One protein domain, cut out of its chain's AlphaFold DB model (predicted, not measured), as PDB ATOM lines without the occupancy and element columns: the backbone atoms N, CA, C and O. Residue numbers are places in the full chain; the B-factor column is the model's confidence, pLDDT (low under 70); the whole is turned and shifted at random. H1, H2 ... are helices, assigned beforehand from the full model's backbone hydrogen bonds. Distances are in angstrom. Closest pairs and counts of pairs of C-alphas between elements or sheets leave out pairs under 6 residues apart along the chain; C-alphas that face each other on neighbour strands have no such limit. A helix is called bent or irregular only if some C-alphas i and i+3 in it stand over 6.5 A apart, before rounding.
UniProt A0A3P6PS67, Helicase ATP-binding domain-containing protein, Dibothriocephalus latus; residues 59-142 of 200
ATOM      1  N   GLN A  59     198.305 333.375 287.705       58.88
ATOM      2  CA  GLN A  59     197.330 332.983 288.728       58.88
ATOM      3  C   GLN A  59     195.902 333.484 288.487       58.88
ATOM      4  O   GLN A  59     194.974 332.915 289.048       58.88
ATOM      5  N   ASN A  60     195.676 334.472 287.612       64.31
ATOM      6  CA  ASN A  60     194.371 335.155 287.571       64.31
ATOM      7  C   ASN A  60     193.511 334.881 286.330       64.31
ATOM      8  O   ASN A  60     192.403 335.405 286.237       64.31
ATOM      9  N   ASN A  61     193.968 334.075 285.365       78.94
ATOM     10  CA  ASN A  61     193.158 333.765 284.185       78.94
ATOM     11  C   ASN A  61     193.389 332.335 283.692       78.94
ATOM     12  O   ASN A  61     194.409 332.023 283.077       78.94
ATOM     13  N   LEU A  62     192.390 331.476 283.897       84.75
ATOM     14  CA  LEU A  62     192.423 330.078 283.460       84.75
ATOM     15  C   LEU A  62     192.585 329.938 281.938       84.75
ATOM     16  O   LEU A  62     193.198 328.978 281.481       84.75
ATOM     17  N   ASN A  63     192.108 330.904 281.141       84.75
ATOM     18  CA  ASN A  63     192.339 330.891 279.693       84.75
ATOM     19  C   ASN A  63     193.804 331.199 279.341       84.75
ATOM     20  O   ASN A  63     194.316 330.674 278.352       84.75
ATOM     21  N   GLU A  64     194.485 332.038 280.128       84.94
ATOM     22  CA  GLU A  64     195.916 332.311 279.939       84.94
ATOM     23  C   GLU A  64     196.743 331.088 280.338       84.94
ATOM     24  O   GLU A  64     197.641 330.689 279.601       84.94
ATOM     25  N   LEU A  65     196.384 330.433 281.447       85.19
ATOM     26  CA  LEU A  65     197.007 329.179 281.866       85.19
ATOM     27  C   LEU A  65     196.857 328.089 280.800       85.19
ATOM     28  O   LEU A  65     197.846 327.454 280.441       85.19
ATOM     29  N   TRP A  66     195.651 327.926 280.249       87.44
ATOM     30  CA  TRP A  66     195.408 327.038 279.114       87.44
ATOM     31  C   TRP A  66     196.307 327.378 277.924       87.44
ATOM     32  O   TRP A  66     196.962 326.503 277.371       87.44
ATOM     33  N   SER A  67     196.382 328.659 277.560       85.31
ATOM     34  CA  SER A  67     197.174 329.128 276.419       85.31
ATOM     35  C   SER A  67     198.665 328.809 276.564       85.31
ATOM     36  O   SER A  67     199.305 328.380 275.606       85.31
ATOM     37  N   LEU A  68     199.221 328.992 277.764       85.56
ATOM     38  CA  LEU A  68     200.626 328.693 278.048       85.56
ATOM     39  C   LEU A  68     200.888 327.186 278.126       85.56
ATOM     40  O   LEU A  68     201.918 326.719 277.636       85.56
ATOM     41  N   ALA A  69     199.961 326.423 278.706       85.69
ATOM     42  CA  ALA A  69     200.049 324.970 278.751       85.69
ATOM     43  C   ALA A  69     200.004 324.375 277.341       85.69
ATOM     44  O   ALA A  69     200.886 323.601 276.995       85.69
ATOM     45  N   GLU A  70     199.066 324.809 276.501       85.94
ATOM     46  CA  GLU A  70     198.943 324.349 275.116       85.94
ATOM     47  C   GLU A  70     200.192 324.687 274.284       85.94
ATOM     48  O   GLU A  70     200.626 323.912 273.434       85.94
ATOM     49  N   PHE A  71     200.834 325.823 274.569       84.44
ATOM     50  CA  PHE A  71     202.090 326.194 273.926       84.44
ATOM     51  C   PHE A  71     203.258 325.267 274.303       84.44
ATOM     52  O   PHE A  71     204.053 324.895 273.432       84.44
ATOM     53  N   CYS A  72     203.391 324.934 275.591       84.88
ATOM     54  CA  CYS A  72     204.519 324.172 276.132       84.88
ATOM     55  C   CYS A  72     204.341 322.654 276.027       84.88
ATOM     56  O   CYS A  72     205.287 321.945 275.687       84.88
ATOM     57  N   ALA A  73     203.149 322.171 276.356       83.75
ATOM     58  CA  ALA A  73     202.794 320.770 276.485       83.75
ATOM     59  C   ALA A  73     201.320 320.575 276.060       83.75
ATOM     60  O   ALA A  73     200.435 320.490 276.919       83.75
ATOM     61  N   PRO A  74     201.050 320.534 274.741       83.69
ATOM     62  CA  PRO A  74     199.695 320.384 274.222       83.69
ATOM     63  C   PRO A  74     199.050 319.089 274.729       83.69
ATOM     64  O   PRO A  74     199.718 318.055 274.828       83.69
ATOM     65  N   GLY A  75     197.765 319.150 275.080       84.12
ATOM     66  CA  GLY A  75     196.999 317.995 275.568       84.12
ATOM     67  C   GLY A  75     197.162 317.647 277.057       84.12
ATOM     68  O   GLY A  75     196.548 316.699 277.537       84.12
ATOM     69  N   VAL A  76     197.974 318.378 277.833       86.25
ATOM     70  CA  VAL A  76     198.181 318.049 279.263       86.25
ATOM     71  C   VAL A  76     196.990 318.427 280.148       86.25
ATOM     72  O   VAL A  76     196.724 317.747 281.141       86.25
ATOM     73  N   LEU A  77     196.289 319.516 279.824       84.38
ATOM     74  CA  LEU A  77     195.149 320.001 280.610       84.38
ATOM     75  C   LEU A  77     193.801 319.432 280.127       84.38
ATOM     76  O   LEU A  77     192.931 319.171 280.952       84.38
ATOM     77  N   ALA A  78     193.623 319.289 278.813       87.88
ATOM     78  CA  ALA A  78     192.445 318.762 278.116       87.88
ATOM     79  C   ALA A  78     192.804 318.572 276.627       87.88
ATOM     80  O   ALA A  78     193.858 319.048 276.204       87.88
ATOM     81  N   ASP A  79     191.930 317.961 275.826       88.44
ATOM     82  CA  ASP A  79     192.161 317.799 274.381       88.44
ATOM     83  C   ASP A  79     191.759 319.048 273.581       88.44
ATOM     84  O   ASP A  79     192.201 319.261 272.451       88.44
ATOM     85  N   SER A  80     190.902 319.897 274.152       90.00
ATOM     86  CA  SER A  80     190.432 321.125 273.511       90.00
ATOM     87  C   SER A  80     190.163 322.246 274.513       90.00
ATOM     88  O   SER A  80     189.883 322.015 275.692       90.00
ATOM     89  N   GLN A  81     190.175 323.487 274.020       89.62
ATOM     90  CA  GLN A  81     189.845 324.657 274.837       89.62
ATOM     91  C   GLN A  81     188.399 324.610 275.361       89.62
ATOM     92  O   GLN A  81     188.123 325.084 276.463       89.62
ATOM     93  N   GLU A  82     187.469 324.050 274.586       91.38
ATOM     94  CA  GLU A  82     186.071 323.893 274.998       91.38
ATOM     95  C   GLU A  82     185.939 322.879 276.131       91.38
ATOM     96  O   GLU A  82     185.290 323.157 277.140       91.38
ATOM     97  N   GLU A  83     186.616 321.739 276.013       91.94
ATOM     98  CA  GLU A  83     186.646 320.732 277.065       91.94
ATOM     99  C   GLU A  83     187.275 321.283 278.350       91.94
ATOM    100  O   GLU A  83     186.710 321.109 279.432       91.94
ATOM    101  N   PHE A  84     188.394 322.007 278.239       91.94
ATOM    102  CA  PHE A  84     189.012 322.689 279.374       91.94
ATOM    103  C   PHE A  84     188.035 323.648 280.058       91.94
ATOM    104  O   PHE A  84     187.929 323.674 281.286       91.94
ATOM    105  N   ARG A  85     187.274 324.420 279.276       91.81
ATOM    106  CA  ARG A  85     186.266 325.327 279.825       91.81
ATOM    107  C   ARG A  85     185.165 324.578 280.557       91.81
ATOM    108  O   ARG A  85     184.853 324.931 281.685       91.81
ATOM    109  N   LEU A  86     184.612 323.531 279.959       91.50
ATOM    110  CA  LEU A  86     183.512 322.772 280.548       91.50
ATOM    111  C   LEU A  86     183.928 322.004 281.808       91.50
ATOM    112  O   LEU A  86     183.174 321.975 282.777       91.50
ATOM    113  N   ARG A  87     185.114 321.384 281.802       89.88
ATOM    114  CA  ARG A  87     185.573 320.493 282.881       89.88
ATOM    115  C   ARG A  87     186.356 321.201 283.981       89.88
ATOM    116  O   ARG A  87     186.411 320.672 285.085       89.88
ATOM    117  N   ILE A  88     186.986 322.339 283.685       90.06
ATOM    118  CA  ILE A  88     187.877 323.036 284.622       90.06
ATOM    119  C   ILE A  88     187.451 324.492 284.812       90.06
ATOM    120  O   ILE A  88     187.146 324.884 285.934       90.06
ATOM    121  N   ALA A  89     187.385 325.301 283.751       90.12
ATOM    122  CA  ALA A  89     187.197 326.745 283.926       90.12
ATOM    123  C   ALA A  89     185.811 327.146 284.460       90.12
ATOM    124  O   ALA A  89     185.725 328.000 285.337       90.12
ATOM    125  N   ASN A  90     184.742 326.530 283.953       91.19
ATOM    126  CA  ASN A  90     183.364 326.830 284.344       91.19
ATOM    127  C   ASN A  90     183.032 326.332 285.761       91.19
ATOM    128  O   ASN A  90     182.370 327.060 286.491       91.19
ATOM    129  N   PRO A  91     183.470 325.135 286.201       89.12
ATOM    130  CA  PRO A  91     183.327 324.764 287.605       89.12
ATOM    131  C   PRO A  91     184.114 325.705 288.521       89.12
ATOM    132  O   PRO A  91     183.570 326.196 289.503       89.12
ATOM    133  N   LEU A  92     185.366 326.028 288.181       87.88
ATOM    134  CA  LEU A  92     186.210 326.877 289.026       87.88
ATOM    135  C   LEU A  92     185.753 328.337 289.096       87.88
ATOM    136  O   LEU A  92     186.057 329.007 290.076       87.88
ATOM    137  N   SER A  93     185.003 328.842 288.113       87.00
ATOM    138  CA  SER A  93     184.415 330.184 288.205       87.00
ATOM    139  C   SER A  93     183.281 330.279 289.231       87.00
ATOM    140  O   SER A  93     182.949 331.380 289.662       87.00
ATOM    141  N   LEU A  94     182.698 329.142 289.624       85.69
ATOM    142  CA  LEU A  94     181.682 329.037 290.672       85.69
ATOM    143  C   LEU A  94     182.288 328.758 292.055       85.69
ATOM    144  O   LEU A  94     181.544 328.698 293.035       85.69
ATOM    145  N   ALA A  95     183.606 328.558 292.137       84.56
ATOM    146  CA  ALA A  95     184.293 328.320 293.396       84.56
ATOM    147  C   ALA A  95     184.148 329.536 294.317       84.56
ATOM    148  O   ALA A  95     184.291 330.684 293.890       84.56
ATOM    149  N   ARG A  96     183.898 329.289 295.604       80.31
ATOM    150  CA  ARG A  96     183.816 330.344 296.621       80.31
ATOM    151  C   ARG A  96     185.191 330.916 296.947       80.31
ATOM    152  O   ARG A  96     185.288 332.047 297.418       80.31
ATOM    153  N   ARG A  97     186.247 330.138 296.701       76.88
ATOM    154  CA  ARG A  97     187.639 330.483 296.999       76.88
ATOM    155  C   ARG A  97     188.524 330.369 295.753       76.88
ATOM    156  O   ARG A  97     188.276 329.516 294.898       76.88
ATOM    157  N   PRO A  98     189.570 331.207 295.641       75.19
ATOM    158  CA  PRO A  98     190.553 331.076 294.575       75.19
ATOM    159  C   PRO A  98     191.379 329.797 294.758       75.19
ATOM    160  O   PRO A  98     191.790 329.459 295.865       75.19
ATOM    161  N   VAL A  99     191.654 329.106 293.653       77.06
ATOM    162  CA  VAL A  99     192.476 327.889 293.639       77.06
ATOM    163  C   VAL A  99     193.906 328.240 293.270       77.06
ATOM    164  O   VAL A  99     194.144 328.716 292.161       77.06
ATOM    165  N   ASP A 100     194.861 327.947 294.157       78.56
ATOM    166  CA  ASP A 100     196.286 327.941 293.809       78.56
ATOM    167  C   ASP A 100     196.771 326.497 293.568       78.56
ATOM    168  O   ASP A 100     197.076 325.781 294.524       78.56
ATOM    169  N   PRO A 101     196.882 326.041 292.305       75.94
ATOM    170  CA  PRO A 101     197.291 324.669 291.984       75.94
ATOM    171  C   PRO A 101     198.757 324.355 292.342       75.94
ATOM    172  O   PRO A 101     199.193 323.206 292.242       75.94
ATOM    173  N   LEU A 102     199.544 325.363 292.727       75.88
ATOM    174  CA  LEU A 102     200.967 325.232 293.045       75.88
ATOM    175  C   LEU A 102     201.287 325.506 294.519       75.88
ATOM    176  O   LEU A 102     202.462 325.668 294.846       75.88
ATOM    177  N   ALA A 103     200.284 325.601 295.396       74.94
ATOM    178  CA  ALA A 103     200.512 325.756 296.831       74.94
ATOM    179  C   ALA A 103     201.352 324.586 297.393       74.94
ATOM    180  O   ALA A 103     201.119 323.423 297.032       74.94
ATOM    181  N   ASP A 104     202.346 324.934 298.222       63.66
ATOM    182  CA  ASP A 104     203.344 324.014 298.794       63.66
ATOM    183  C   ASP A 104     202.742 323.129 299.905       63.66
ATOM    184  O   ASP A 104     203.120 321.965 300.035       63.66
ATOM    185  N   GLU A 105     201.753 323.640 300.643       54.69
ATOM    186  CA  GLU A 105     200.985 322.899 301.649       54.69
ATOM    187  C   GLU A 105     199.514 322.827 301.225       54.69
ATOM    188  O   GLU A 105     198.930 323.843 300.857       54.69
ATOM    189  N   GLY A 106     198.941 321.617 301.224       52.62
ATOM    190  CA  GLY A 106     197.488 321.404 301.231       52.62
ATOM    191  C   GLY A 106     196.690 322.197 300.195       52.62
ATOM    192  O   GLY A 106     195.910 323.077 300.539       52.62
ATOM    193  N   GLY A 107     196.840 321.875 298.908       53.47
ATOM    194  CA  GLY A 107     195.867 322.333 297.917       53.47
ATOM    195  C   GLY A 107     194.492 321.765 298.267       53.47
ATOM    196  O   GLY A 107     194.292 320.579 298.039       53.47
ATOM    197  N   TRP A 108     193.601 322.619 298.787       58.06
ATOM    198  CA  TRP A 108     192.290 322.276 299.358       58.06
ATOM    199  C   TRP A 108     192.417 321.241 300.489       58.06
ATOM    200  O   TRP A 108     192.528 320.046 300.228       58.06
ATOM    201  N   GLU A 109     192.420 321.690 301.747       57.09
ATOM    202  CA  GLU A 109     192.315 320.777 302.891       57.09
ATOM    203  C   GLU A 109     191.009 319.969 302.794       57.09
ATOM    204  O   GLU A 109     189.970 320.500 302.395       57.09
ATOM    205  N   ASP A 110     191.065 318.671 303.113       58.84
ATOM    206  CA  ASP A 110     189.942 317.749 302.886       58.84
ATOM    207  C   ASP A 110     188.679 318.151 303.675       58.84
ATOM    208  O   ASP A 110     187.574 317.968 303.169       58.84
ATOM    209  N   GLU A 111     188.831 318.771 304.852       57.91
ATOM    210  CA  GLU A 111     187.712 319.279 305.668       57.91
ATOM    211  C   GLU A 111     187.012 320.491 305.024       57.91
ATOM    212  O   GLU A 111     185.801 320.654 305.148       57.91
ATOM    213  N   GLU A 112     187.739 321.327 304.280       59.88
ATOM    214  CA  GLU A 112     187.180 322.510 303.610       59.88
ATOM    215  C   GLU A 112     186.543 322.174 302.258       59.88
ATOM    216  O   GLU A 112     185.690 322.907 301.755       59.88
ATOM    217  N   ALA A 113     186.949 321.052 301.659       61.62
ATOM    218  CA  ALA A 113     186.366 320.553 300.426       61.62
ATOM    219  C   ALA A 113     184.919 320.068 300.628       61.62
ATOM    220  O   ALA A 113     184.139 320.117 299.681       61.62
ATOM    221  N   GLU A 114     184.529 319.641 301.833       62.59
ATOM    222  CA  GLU A 114     183.196 319.071 302.093       62.59
ATOM    223  C   GLU A 114     182.037 320.067 301.900       62.59
ATOM    224  O   GLU A 114     180.928 319.652 301.553       62.59
ATOM    225  N   GLU A 115     182.274 321.375 302.052       71.06
ATOM    226  CA  GLU A 115     181.248 322.412 301.847       71.06
ATOM    227  C   GLU A 115     181.104 322.868 300.384       71.06
ATOM    228  O   GLU A 115     180.153 323.582 300.034       71.06
ATOM    229  N   GLU A 116     182.028 322.461 299.515       77.25
ATOM    230  CA  GLU A 116     182.069 322.914 298.135       77.25
ATOM    231  C   GLU A 116     181.341 321.945 297.190       77.25
ATOM    232  O   GLU A 116     181.134 320.762 297.458       77.25
ATOM    233  N   ASN A 117     180.933 322.435 296.019       85.19
ATOM    234  CA  ASN A 117     180.310 321.571 295.022       85.19
ATOM    235  C   ASN A 117     181.319 320.512 294.542       85.19
ATOM    236  O   ASN A 117     182.415 320.859 294.102       85.19
ATOM    237  N   ALA A 118     180.922 319.236 294.538       86.38
ATOM    238  CA  ALA A 118     181.745 318.115 294.080       86.38
ATOM    239  C   ALA A 118     182.412 318.357 292.709       86.38
ATOM    240  O   ALA A 118     183.562 317.973 292.496       86.38
ATOM    241  N   ASN A 119     181.729 319.058 291.795       88.06
ATOM    242  CA  ASN A 119     182.278 319.415 290.485       88.06
ATOM    243  C   ASN A 119     183.459 320.399 290.574       88.06
ATOM    244  O   ASN A 119     184.379 320.328 289.762       88.06
ATOM    245  N   VAL A 120     183.437 321.317 291.543       87.62
ATOM    246  CA  VAL A 120     184.505 322.299 291.786       87.62
ATOM    247  C   VAL A 120     185.734 321.599 292.351       87.62
ATOM    248  O   VAL A 120     186.838 321.819 291.859       87.62
ATOM    249  N   ILE A 121     185.531 320.708 293.324       85.69
ATOM    250  CA  ILE A 121     186.601 319.919 293.946       85.69
ATOM    251  C   ILE A 121     187.306 319.071 292.886       85.69
ATOM    252  O   ILE A 121     188.533 319.080 292.780       85.69
ATOM    253  N   GLU A 122     186.535 318.374 292.049       87.75
ATOM    254  CA  GLU A 122     187.081 317.558 290.967       87.75
ATOM    255  C   GLU A 122     187.852 318.409 289.945       87.75
ATOM    256  O   GLU A 122     188.963 318.054 289.544       87.75
ATOM    257  N   ALA A 123     187.316 319.569 289.557       88.94
ATOM    258  CA  ALA A 123     187.996 320.500 288.661       88.94
ATOM    259  C   ALA A 123     189.314 321.033 289.254       88.94
ATOM    260  O   ALA A 123     190.333 321.072 288.557       88.94
ATOM    261  N   ALA A 124     189.322 321.397 290.538       87.50
ATOM    262  CA  ALA A 124     190.504 321.873 291.252       87.50
ATOM    263  C   ALA A 124     191.578 320.782 291.358       87.50
ATOM    264  O   ALA A 124     192.754 321.042 291.082       87.50
ATOM    265  N   ARG A 125     191.182 319.544 291.682       86.19
ATOM    266  CA  ARG A 125     192.079 318.378 291.732       86.19
ATOM    267  C   ARG A 125     192.693 318.076 290.369       86.19
ATOM    268  O   ARG A 125     193.909 317.878 290.281       86.19
ATOM    269  N   ARG A 126     191.892 318.097 289.299       88.19
ATOM    270  CA  ARG A 126     192.379 317.921 287.919       88.19
ATOM    271  C   ARG A 126     193.384 318.992 287.536       88.19
ATOM    272  O   ARG A 126     194.474 318.658 287.072       88.19
ATOM    273  N   LEU A 127     193.045 320.258 287.778       88.12
ATOM    274  CA  LEU A 127     193.921 321.384 287.481       88.12
ATOM    275  C   LEU A 127     195.250 321.257 288.232       88.12
ATOM    276  O   LEU A 127     196.309 321.309 287.616       88.12
ATOM    277  N   THR A 128     195.194 321.023 289.540       86.19
ATOM    278  CA  THR A 128     196.368 320.868 290.410       86.19
ATOM    279  C   THR A 128     197.262 319.724 289.944       86.19
ATOM    280  O   THR A 128     198.469 319.896 289.773       86.19
ATOM    281  N   THR A 129     196.673 318.562 289.658       86.75
ATOM    282  CA  THR A 129     197.406 317.378 289.192       86.75
ATOM    283  C   THR A 129     198.082 317.617 287.845       86.75
ATOM    284  O   THR A 129     199.208 317.171 287.633       86.75
ATOM    285  N   ALA A 130     197.410 318.304 286.923       86.56
ATOM    286  CA  ALA A 130     197.964 318.594 285.609       86.56
ATOM    287  C   ALA A 130     199.058 319.668 285.680       86.56
ATOM    288  O   ALA A 130     200.160 319.442 285.187       86.56
ATOM    289  N   VAL A 131     198.800 320.796 286.350       84.75
ATOM    290  CA  VAL A 131     199.745 321.919 286.482       84.75
ATOM    291  C   VAL A 131     201.044 321.481 287.156       84.75
ATOM    292  O   VAL A 131     202.121 321.814 286.667       84.75
ATOM    293  N   ARG A 132     200.974 320.641 288.195       83.19
ATOM    294  CA  ARG A 132     202.162 320.105 288.880       83.19
ATOM    295  C   ARG A 132     203.075 319.252 287.991       83.19
ATOM    296  O   ARG A 132     204.247 319.095 288.317       83.19
ATOM    297  N   LYS A 133     202.585 318.705 286.870       83.00
ATOM    298  CA  LYS A 133     203.408 317.896 285.948       83.00
ATOM    299  C   LYS A 133     204.318 318.736 285.052       83.00
ATOM    300  O   LYS A 133     205.344 318.228 284.614       83.00
ATOM    301  N   PHE A 134     203.938 319.977 284.743       81.44
ATOM    302  CA  PHE A 134     204.654 320.800 283.760       81.44
ATOM    303  C   PHE A 134     205.099 322.168 284.283       81.44
ATOM    304  O   PHE A 134     205.982 322.779 283.683       81.44
ATOM    305  N   MET A 135     204.518 322.661 285.378       83.19
ATOM    306  CA  MET A 135     204.829 323.971 285.936       83.19
ATOM    307  C   MET A 135     205.649 323.832 287.216       83.19
ATOM    308  O   MET A 135     205.239 323.183 288.177       83.19
ATOM    309  N   LEU A 136     206.813 324.476 287.227       81.94
ATOM    310  CA  LEU A 136     207.701 324.543 288.382       81.94
ATOM    311  C   LEU A 136     207.655 325.957 288.957       81.94
ATOM    312  O   LEU A 136     207.862 326.928 288.229       81.94
ATOM    313  N   ARG A 137     207.422 326.076 290.266       78.88
ATOM    314  CA  ARG A 137     207.436 327.352 290.990       78.88
ATOM    315  C   ARG A 137     208.444 327.278 292.126       78.88
ATOM    316  O   ARG A 137     208.447 326.324 292.891       78.88
ATOM    317  N   ARG A 138     209.305 328.292 292.231       72.19
ATOM    318  CA  ARG A 138     210.116 328.533 293.430       72.19
ATOM    319  C   ARG A 138     209.487 329.687 294.190       72.19
ATOM    320  O   ARG A 138     209.268 330.746 293.607       72.19
ATOM    321  N   THR A 139     209.191 329.478 295.463       67.50
ATOM    322  CA  THR A 139     208.678 330.523 296.345       67.50
ATOM    323  C   THR A 139     209.788 331.496 296.733       67.50
ATOM    324  O   THR A 139     210.973 331.145 296.786       67.50
ATOM    325  N   ALA A 140     209.406 332.755 296.972       63.38
ATOM    326  CA  ALA A 140     210.335 333.809 297.373       63.38
ATOM    327  C   ALA A 140     211.059 333.468 298.686       63.38
ATOM    328  O   ALA A 140     212.203 333.875 298.864       63.38
ATOM    329  N   ASP A 141     210.458 332.638 299.544       62.50
ATOM    330  CA  ASP A 141     211.050 332.145 300.794       62.50
ATOM    331  C   ASP A 141     212.391 331.428 300.591       62.50
ATOM    332  O   ASP A 141     213.289 331.523 301.432       62.50
ATOM    333  N   ALA A 142     212.589 330.792 299.431       60.66
ATOM    334  CA  ALA A 142     213.867 330.186 299.069       60.66
ATOM    335  C   ALA A 142     214.993 331.224 298.866       60.66
ATOM    336  O   ALA A 142     216.173 330.891 298.994       60.66
TER     337      ALA A 142
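This is residues 59 to 142 of the 200 residues of the protein "Helicase ATP-binding domain-containing protein" of Dibothriocephalus latus (UniProt A0A3P6PS67). Three helices form a small triangular core, with H2 joined by contact to both H1 and H4, while a long loop with the short helix H3 reaches out to one side and a tail after H4, residues 135 to 142, leads away from the helices. H1 and H2 make a helical hairpin, and H4 packs on residues 87 to 92 of H2 alone, at a steep tilt of 60 degrees. The printed part has 84 residues with four named helices, H1 to H4 in chain order, and no named strand; the class is all helix. It is compact, with a radius of gyration of the C-alphas of 12.8 A, and flat, spanning 36 by 35 by 19 A.

H1, residues 62 to 72, begins with C-alpha 62 at (192.423, 330.078, 283.460) and is 15.3 A long. H2, residues 81 to 93, is 15.5 A long; it is irregular, but only just: C-alphas 87 and 90 are 6.9 A apart. H3 is residues 110 to 113. H4, residues 118 to 134, is the longest helix, 25.3 A, and ends with C-alpha 134 at (204.654, 320.800, 283.760).

H1 and H2 touch, closest at the C-alphas of Leu 62 and Ala 89, 6.2 A, at a steep tilt of 40 degrees, opposite ways. H2 touches H4 with residues 87 to 92 alone, closest at the C-alphas of Ile 88 and Ala 123, 4.8 A, at a steep tilt of 60 degrees, opposite ways. H1 and H4 are close but not clearly touching, the closest C-alphas, Ala 69 and Phe 134, being 8.0 A apart. H3 and H4 are close but not clearly touching, with the C-alphas of Ala 113 and Ile 121 the closest, 6.5 A. H3 is apart from H1 and H2. In H1 every O i to N i+4 pair is within hydrogen-bond range; in H2 7 of 9 are and in H4 11 of 13, while H3 is too short for such a pair.

The farthest C-alphas, Glu 82 and Ala 142, are 37.3 A apart. The printed part has no cut. The link from H2 to H3, 16 residues, is long. Residues 59 to 60, 104 to 114 and 139 to 142 are under pLDDT 70.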